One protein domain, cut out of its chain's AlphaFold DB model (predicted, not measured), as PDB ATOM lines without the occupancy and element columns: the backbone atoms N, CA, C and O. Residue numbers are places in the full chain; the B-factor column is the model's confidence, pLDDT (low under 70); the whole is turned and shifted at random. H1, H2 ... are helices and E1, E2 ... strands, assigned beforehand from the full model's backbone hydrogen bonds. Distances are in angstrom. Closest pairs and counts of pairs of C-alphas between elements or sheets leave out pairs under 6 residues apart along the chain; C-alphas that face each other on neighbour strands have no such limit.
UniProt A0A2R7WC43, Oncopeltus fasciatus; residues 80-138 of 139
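This is residues 80 to 138 of the 139 residues of a protein of Oncopeltus fasciatus (UniProt A0A2R7WC43). A small two-stranded hairpin, E1 and E2, makes one end of an elongated model, and two helices, H1 and H2, make the other, with a long link between the two ends. H2 folds back beside H1 as a loosely set pair, while residues 100 to 101 of the link pair with the hairpin as a short extra strand stretch. The printed part has 59 residues, with two named strands and then two named helices, in the order E1, E2, H1, H2. The sheet has the order E1, E2 and is antiparallel, and the class is mixed, helices and strands. The whole is loose, with a radius of gyration of the C-alphas of 14.6 A and spans of 42 by 23 by 14 A.

Strand E1, residues 80 to 84, begins at C-alpha 80 at (325.887, 335.547, 230.413). Strand E2, residues 89 to 94, is 16.3 A long from first to last C-alpha. Helix H1, residues 107 to 120, is 19.8 A long and begins at C-alpha 107 at (328.463, 320.173, 225.900). Helix H2, residues 124 to 136, is 19.3 A long and ends at C-alpha 136 at (322.511, 327.529, 214.987).

E1 and E2 form a hairpin, antiparallel at 145 degrees between directions. The C-alphas of Lys 81 and Tyr 92 face each other at 4.8 A. N 80 and O 93, at 2.9 A, and N 91 and O 82, at 3.0 A, are within hydrogen-bond range. Residues 92 to 93 of E2 pair antiparallel with residues 100 to 101. E1 is apart from H1 and H2, and E2 is apart from H2. H1 and H2 are near each other, their closest C-alphas 8.0 A apart. In H1 every O i to N i+4 pair is within hydrogen-bond range; in H2, 8 of 9 are.

The C-alphas of Asn 86 and Ala 125 are the two farthest apart, at 42.1 A. The printed part has no cut. The link from E2 to H1, residues 95 to 106, is long, and the other two links are tight. The mean pLDDT of the printed part is 71.6; 28 residues are under 70, among them residues 119 to 138.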
ATOM      1  N   VAL A  80     324.848 334.883 229.616       76.56
ATOM      2  CA  VAL A  80     325.887 335.547 230.413       76.56
ATOM      3  C   VAL A  80     326.577 334.507 231.294       76.56
ATOM      4  O   VAL A  80     325.923 333.766 232.030       76.56
ATOM      5  N   LYS A  81     327.912 334.446 231.224       78.44
ATOM      6  CA  LYS A  81     328.730 333.636 232.135       78.44
ATOM      7  C   LYS A  81     328.974 334.428 233.416       78.44
ATOM      8  O   LYS A  81     329.629 335.468 233.376       78.44
ATOM      9  N   SER A  82     328.495 333.899 234.533       79.38
ATOM     10  CA  SER A  82     328.627 334.515 235.851       79.38
ATOM     11  C   SER A  82     329.314 333.556 236.822       79.38
ATOM     12  O   SER A  82     329.283 332.335 236.650       79.38
ATOM     13  N   TYR A  83     329.995 334.119 237.817       81.31
ATOM     14  CA  TYR A  83     330.699 333.365 238.849       81.31
ATOM     15  C   TYR A  83     330.006 333.579 240.188       81.31
ATOM     16  O   TYR A  83     329.824 334.722 240.606       81.31
ATOM     17  N   ASP A  84     329.637 332.487 240.852       84.19
ATOM     18  CA  ASP A  84     329.096 332.532 242.206       84.19
ATOM     19  C   ASP A  84     330.228 332.284 243.215       84.19
ATOM     20  O   ASP A  84     330.897 331.245 243.185       84.19
ATOM     21  N   SER A  85     330.462 333.247 244.113       85.25
ATOM     22  CA  SER A  85     331.510 333.169 245.137       85.25
ATOM     23  C   SER A  85     331.202 332.183 246.265       85.25
ATOM     24  O   SER A  85     332.135 331.697 246.904       85.25
ATOM     25  N   ASN A  86     329.928 331.869 246.505       86.81
ATOM     26  CA  ASN A  86     329.495 330.931 247.539       86.81
ATOM     27  C   ASN A  86     329.716 329.493 247.074       86.81
ATOM     28  O   ASN A  86     330.266 328.675 247.808       86.81
ATOM     29  N   CYS A  87     329.360 329.207 245.823       81.19
ATOM     30  CA  CYS A  87     329.515 327.879 245.233       81.19
ATOM     31  C   CYS A  87     330.892 327.668 244.584       81.19
ATOM     32  O   CYS A  87     331.180 326.559 244.135       81.19
ATOM     33  N   LYS A  88     331.729 328.716 244.483       84.25
ATOM     34  CA  LYS A  88     333.022 328.729 243.765       84.25
ATOM     35  C   LYS A  88     332.951 328.081 242.376       84.25
ATOM     36  O   LYS A  88     333.904 327.459 241.912       84.25
ATOM     37  N   THR A  89     331.803 328.211 241.720       80.75
ATOM     38  CA  THR A  89     331.492 327.502 240.479       80.75
ATOM     39  C   THR A  89     330.968 328.495 239.451       80.75
ATOM     40  O   THR A  89     330.288 329.470 239.775       80.75
ATOM     41  N   TRP A  90     331.332 328.263 238.194       81.06
ATOM     42  CA  TRP A  90     330.850 329.042 237.061       81.06
ATOM     43  C   TRP A  90     329.481 328.529 236.630       81.06
ATOM     44  O   TRP A  90     329.293 327.320 236.514       81.06
ATOM     45  N   TYR A  91     328.554 329.439 236.353       80.31
ATOM     46  CA  TYR A  91     327.232 329.098 235.840       80.31
ATOM     47  C   TYR A  91     326.896 329.934 234.607       80.31
ATOM     48  O   TYR A  91     327.380 331.061 234.431       80.31
ATOM     49  N   TYR A  92     326.063 329.365 233.742       81.44
ATOM     50  CA  TYR A  92     325.548 330.031 232.558       81.44
ATOM     51  C   TYR A  92     324.111 330.452 232.838       81.44
ATOM     52  O   TYR A  92     323.249 329.621 233.128       81.44
ATOM     53  N   TYR A  93     323.858 331.755 232.786       77.81
ATOM     54  CA  TYR A  93     322.520 332.303 232.946       77.81
ATOM     55  C   TYR A  93     322.003 332.781 231.599       77.81
ATOM     56  O   TYR A  93     322.599 333.660 230.972       77.81
ATOM     57  N   ASN A  94     320.894 332.196 231.159       78.00
ATOM     58  CA  ASN A  94     320.205 332.621 229.955       78.00
ATOM     59  C   ASN A  94     319.198 333.721 230.329       78.00
ATOM     60  O   ASN A  94     318.275 333.504 231.118       78.00
ATOM     61  N   THR A  95     319.398 334.921 229.786       74.44
ATOM     62  CA  THR A  95     318.558 336.088 230.082       74.44
ATOM     63  C   THR A  95     317.175 336.017 229.433       74.44
ATOM     64  O   THR A  95     316.250 336.653 229.939       74.44
ATOM     65  N   GLU A  96     317.008 335.227 228.371       75.31
ATOM     66  CA  GLU A  96     315.748 335.043 227.646       75.31
ATOM     67  C   GLU A  96     314.849 334.017 228.332       75.31
ATOM     68  O   GLU A  96     313.680 334.290 228.603       75.31
ATOM     69  N   THR A  97     315.396 332.855 228.692       75.81
ATOM     70  CA  THR A  97     314.625 331.783 229.345       75.81
ATOM     71  C   THR A  97     314.569 331.927 230.865       75.81
ATOM     72  O   THR A  97     313.788 331.232 231.515       75.81
ATOM     73  N   LYS A  98     315.382 332.831 231.438       79.12
ATOM     74  CA  LYS A  98     315.579 333.029 232.887       79.12
ATOM     75  C   LYS A  98     315.999 331.754 233.622       79.12
ATOM     76  O   LYS A  98     315.796 331.628 234.828       79.12
ATOM     77  N   ARG A  99     316.570 330.792 232.897       75.75
ATOM     78  CA  ARG A  99     317.059 329.534 233.456       75.75
ATOM     79  C   ARG A  99     318.563 329.628 233.669       75.75
ATOM     80  O   ARG A  99     319.302 330.108 232.807       75.75
ATOM     81  N   SER A 100     319.002 329.174 234.836       78.69
ATOM     82  CA  SER A 100     320.406 328.909 235.119       78.69
ATOM     83  C   SER A 100     320.707 327.454 234.792       78.69
ATOM     84  O   SER A 100     319.958 326.548 235.152       78.69
ATOM     85  N   GLN A 101     321.815 327.238 234.101       77.94
ATOM     86  CA  GLN A 101     322.317 325.914 233.781       77.94
ATOM     87  C   GLN A 101     323.800 325.841 234.125       77.94
ATOM     88  O   GLN A 101     324.573 326.777 233.892       77.94
ATOM     89  N   TRP A 102     324.174 324.731 234.750       77.00
ATOM     90  CA  TRP A 102     325.556 324.432 235.120       77.00
ATOM     91  C   TRP A 102     326.326 323.846 233.936       77.00
ATOM     92  O   TRP A 102     327.530 324.046 233.807       77.00
ATOM     93  N   GLU A 103     325.602 323.167 233.050       69.81
ATOM     94  CA  GLU A 103     326.120 322.553 231.838       69.81
ATOM     95  C   GLU A 103     326.026 323.538 230.674       69.81
ATOM     96  O   GLU A 103     325.052 324.283 230.521       69.81
ATOM     97  N   HIS A 104     327.071 323.569 229.850       69.69
ATOM     98  CA  HIS A 104     327.053 324.371 228.639       69.69
ATOM     99  C   HIS A 104     326.024 323.761 227.672       69.69
ATOM    100  O   HIS A 104     326.096 322.558 227.428       69.69
ATOM    101  N   PRO A 105     325.134 324.541 227.031       67.56
ATOM    102  CA  PRO A 105     324.093 323.998 226.143       67.56
ATOM    103  C   PRO A 105     324.653 323.279 224.900       67.56
ATOM    104  O   PRO A 105     323.917 322.671 224.134       67.56
ATOM    105  N   LEU A 106     325.972 323.341 224.700       67.19
ATOM    106  CA  LEU A 106     326.698 322.729 223.586       67.19
ATOM    107  C   LEU A 106     327.645 321.612 224.058       67.19
ATOM    108  O   LEU A 106     328.426 321.110 223.252       67.19
ATOM    109  N   ASP A 107     327.589 321.214 225.338       70.12
ATOM    110  CA  ASP A 107     328.463 320.173 225.900       70.12
ATOM    111  C   ASP A 107     328.179 318.804 225.269       70.12
ATOM    112  O   ASP A 107     329.109 318.108 224.862       70.12
ATOM    113  N   ASP A 108     326.906 318.448 225.071       69.62
ATOM    114  CA  ASP A 108     326.536 317.198 224.398       69.62
ATOM    115  C   ASP A 108     327.044 317.157 222.957       69.62
ATOM    116  O   ASP A 108     327.616 316.155 222.522       69.62
ATOM    117  N   PHE A 109     326.922 318.260 222.223       68.50
ATOM    118  CA  PHE A 109     327.429 318.353 220.858       68.50
ATOM    119  C   PHE A 109     328.961 318.229 220.824       68.50
ATOM    120  O   PHE A 109     329.507 317.432 220.055       68.50
ATOM    121  N   TYR A 110     329.661 318.924 221.727       68.25
ATOM    122  CA  TYR A 110     331.117 318.846 221.860       68.25
ATOM    123  C   TYR A 110     331.591 317.432 222.222       68.25
ATOM    124  O   TYR A 110     332.575 316.944 221.667       68.25
ATOM    125  N   ARG A 111     330.865 316.710 223.086       74.50
ATOM    126  CA  ARG A 111     331.162 315.308 223.432       74.50
ATOM    127  C   ARG A 111     331.075 314.379 222.225       74.50
ATOM    128  O   ARG A 111     331.937 313.512 222.076       74.50
ATOM    129  N   HIS A 112     330.069 314.545 221.368       72.81
ATOM    130  CA  HIS A 112     329.907 313.716 220.169       72.81
ATOM    131  C   HIS A 112     331.014 313.976 219.148       72.81
ATOM    132  O   HIS A 112     331.596 313.031 218.615       72.81
ATOM    133  N   ILE A 113     331.377 315.242 218.954       70.81
ATOM    134  CA  ILE A 113     332.515 315.643 218.121       70.81
ATOM    135  C   ILE A 113     333.810 315.033 218.641       70.81
ATOM    136  O   ILE A 113     334.561 314.433 217.880       70.81
ATOM    137  N   VAL A 114     334.078 315.170 219.941       70.50
ATOM    138  CA  VAL A 114     335.339 314.713 220.525       70.50
ATOM    139  C   VAL A 114     335.455 313.194 220.494       70.50
ATOM    140  O   VAL A 114     336.545 312.662 220.277       70.50
ATOM    141  N   LYS A 115     334.339 312.478 220.672       75.50
ATOM    142  CA  LYS A 115     334.287 311.026 220.470       75.50
ATOM    143  C   LYS A 115     334.600 310.656 219.021       75.50
ATOM    144  O   LYS A 115     335.444 309.793 218.809       75.50
ATOM    145  N   ARG A 116     333.990 311.343 218.054       69.31
ATOM    146  CA  ARG A 116     334.182 311.070 216.624       69.31
ATOM    147  C   ARG A 116     335.591 311.412 216.134       69.31
ATOM    148  O   ARG A 116     336.206 310.627 215.426       69.31
ATOM    149  N   GLY A 117     336.158 312.528 216.583       70.25
ATOM    150  CA  GLY A 117     337.525 312.921 216.237       70.25
ATOM    151  C   GLY A 117     338.595 311.981 216.802       70.25
ATOM    152  O   GLY A 117     339.680 311.884 216.236       70.25
ATOM    153  N   ARG A 118     338.300 311.242 217.885       70.25
ATOM    154  CA  ARG A 118     339.183 310.179 218.400       70.25
ATOM    155  C   ARG A 118     339.113 308.888 217.587       70.25
ATOM    156  O   ARG A 118     340.102 308.165 217.571       70.25
ATOM    157  N   SER A 119     337.981 308.593 216.948       68.62
ATOM    158  CA  SER A 119     337.813 307.396 216.115       68.62
ATOM    159  C   SER A 119     338.215 307.611 214.654       68.62
ATOM    160  O   SER A 119     338.759 306.699 214.045       68.62
ATOM    161  N   GLU A 120     337.966 308.799 214.097       69.19
ATOM    162  CA  GLU A 120     338.101 309.079 212.654       69.19
ATOM    163  C   GLU A 120     339.218 310.091 212.328       69.19
ATOM    164  O   GLU A 120     339.616 310.214 211.171       69.19
ATOM    165  N   GLY A 121     339.778 310.773 213.336       63.88
ATOM    166  CA  GLY A 121     340.685 311.906 213.140       63.88
ATOM    167  C   GLY A 121     339.920 313.180 212.764       63.88
ATOM    168  O   GLY A 121     338.907 313.139 212.073       63.88
ATOM    169  N   TYR A 122     340.367 314.337 213.253       60.25
ATOM    170  CA  TYR A 122     339.688 315.603 212.967       60.25
ATOM    171  C   TYR A 122     340.028 316.095 211.556       60.25
ATOM    172  O   TYR A 122     341.163 316.504 211.305       60.25
ATOM    173  N   SER A 123     339.050 316.110 210.647       67.00
ATOM    174  CA  SER A 123     339.190 316.788 209.357       67.00
ATOM    175  C   SER A 123     338.909 318.285 209.518       67.00
ATOM    176  O   SER A 123     338.028 318.695 210.275       67.00
ATOM    177  N   SER A 124     339.630 319.148 208.795       62.53
ATOM    178  CA  SER A 124     339.433 320.608 208.867       62.53
ATOM    179  C   SER A 124     338.017 321.050 208.472       62.53
ATOM    180  O   SER A 124     337.558 322.106 208.910       62.53
ATOM    181  N   ALA A 125     337.321 320.243 207.667       64.06
ATOM    182  CA  ALA A 125     335.927 320.458 207.285       64.06
ATOM    183  C   ALA A 125     334.961 320.279 208.471       64.06
ATOM    184  O   ALA A 125     333.986 321.023 208.590       64.06
ATOM    185  N   ASP A 126     335.274 319.371 209.400       64.44
ATOM    186  CA  ASP A 126     334.430 319.122 210.568       64.44
ATOM    187  C   ASP A 126     334.401 320.354 211.474       64.44
ATOM    188  O   ASP A 126     333.336 320.764 211.922       64.44
ATOM    189  N   TYR A 127     335.534 321.038 211.671       64.25
ATOM    190  CA  TYR A 127     335.587 322.266 212.477       64.25
ATOM    191  C   TYR A 127     334.695 323.392 211.937       64.25
ATOM    192  O   TYR A 127     334.124 324.155 212.720       64.25
ATOM    193  N   GLN A 128     334.549 323.506 210.615       62.47
ATOM    194  CA  GLN A 128     333.662 324.499 210.006       62.47
ATOM    195  C   GLN A 128     332.190 324.140 210.236       62.47
ATOM    196  O   GLN A 128     331.407 325.007 210.624       62.47
ATOM    197  N   GLN A 129     331.841 322.859 210.086       65.75
ATOM    198  CA  GLN A 129     330.502 322.340 210.372       65.75
ATOM    199  C   GLN A 129     330.125 322.542 211.847       65.75
ATOM    200  O   GLN A 129     329.012 322.955 212.165       65.75
ATOM    201  N   ILE A 130     331.075 322.299 212.751       65.25
ATOM    202  CA  ILE A 130     330.908 322.436 214.198       65.25
ATOM    203  C   ILE A 130     330.636 323.884 214.568       65.25
ATOM    204  O   ILE A 130     329.658 324.152 215.255       65.25
ATOM    205  N   ASN A 131     331.460 324.820 214.091       64.44
ATOM    206  CA  ASN A 131     331.256 326.243 214.356       64.44
ATOM    207  C   ASN A 131     329.919 326.735 213.785       64.44
ATOM    208  O   ASN A 131     329.241 327.537 214.421       64.44
ATOM    209  N   HIS A 132     329.506 326.231 212.622       62.78
ATOM    210  CA  HIS A 132     328.214 326.568 212.030       62.78
ATOM    211  C   HIS A 132     327.036 326.055 212.872       62.78
ATOM    212  O   HIS A 132     326.113 326.809 213.172       62.78
ATOM    213  N   LEU A 133     327.087 324.801 213.326       65.00
ATOM    214  CA  LEU A 133     326.071 324.208 214.204       65.00
ATOM    215  C   LEU A 133     326.060 324.850 215.600       65.00
ATOM    216  O   LEU A 133     325.002 324.965 216.219       65.00
ATOM    217  N   TYR A 134     327.215 325.322 216.072       64.81
ATOM    218  CA  TYR A 134     327.349 326.097 217.305       64.81
ATOM    219  C   TYR A 134     326.543 327.397 217.228       64.81
ATOM    220  O   TYR A 134     325.850 327.752 218.174       64.81
ATOM    221  N   LEU A 135     326.593 328.078 216.079       61.72
ATOM    222  CA  LEU A 135     325.838 329.306 215.831       61.72
ATOM    223  C   LEU A 135     324.331 329.054 215.666       61.72
ATOM    224  O   LEU A 135     323.538 329.925 216.004       61.72
ATOM    225  N   GLN A 136     323.925 327.874 215.190       61.47
ATOM    226  CA  GLN A 136     322.511 327.529 214.987       61.47
ATOM    227  C   GLN A 136     321.781 327.123 216.275       61.47
ATOM    228  O   GLN A 136     320.603 327.422 216.415       61.47
ATOM    229  N   ASN A 137     322.472 326.478 217.218       54.03
ATOM    230  CA  ASN A 137     321.897 326.037 218.501       54.03
ATOM    231  C   ASN A 137     322.080 327.067 219.633       54.03
ATOM    232  O   ASN A 137     321.841 326.770 220.801       54.03
ATOM    233  N   LEU A 138     322.541 328.271 219.289       56.78
ATOM    234  CA  LEU A 138     322.628 329.422 220.190       56.78
ATOM    235  C   LEU A 138     321.304 330.214 220.284       56.78
ATOM    236  O   LEU A 138     321.279 331.253 220.944       56.78
TER     237      LEU A 138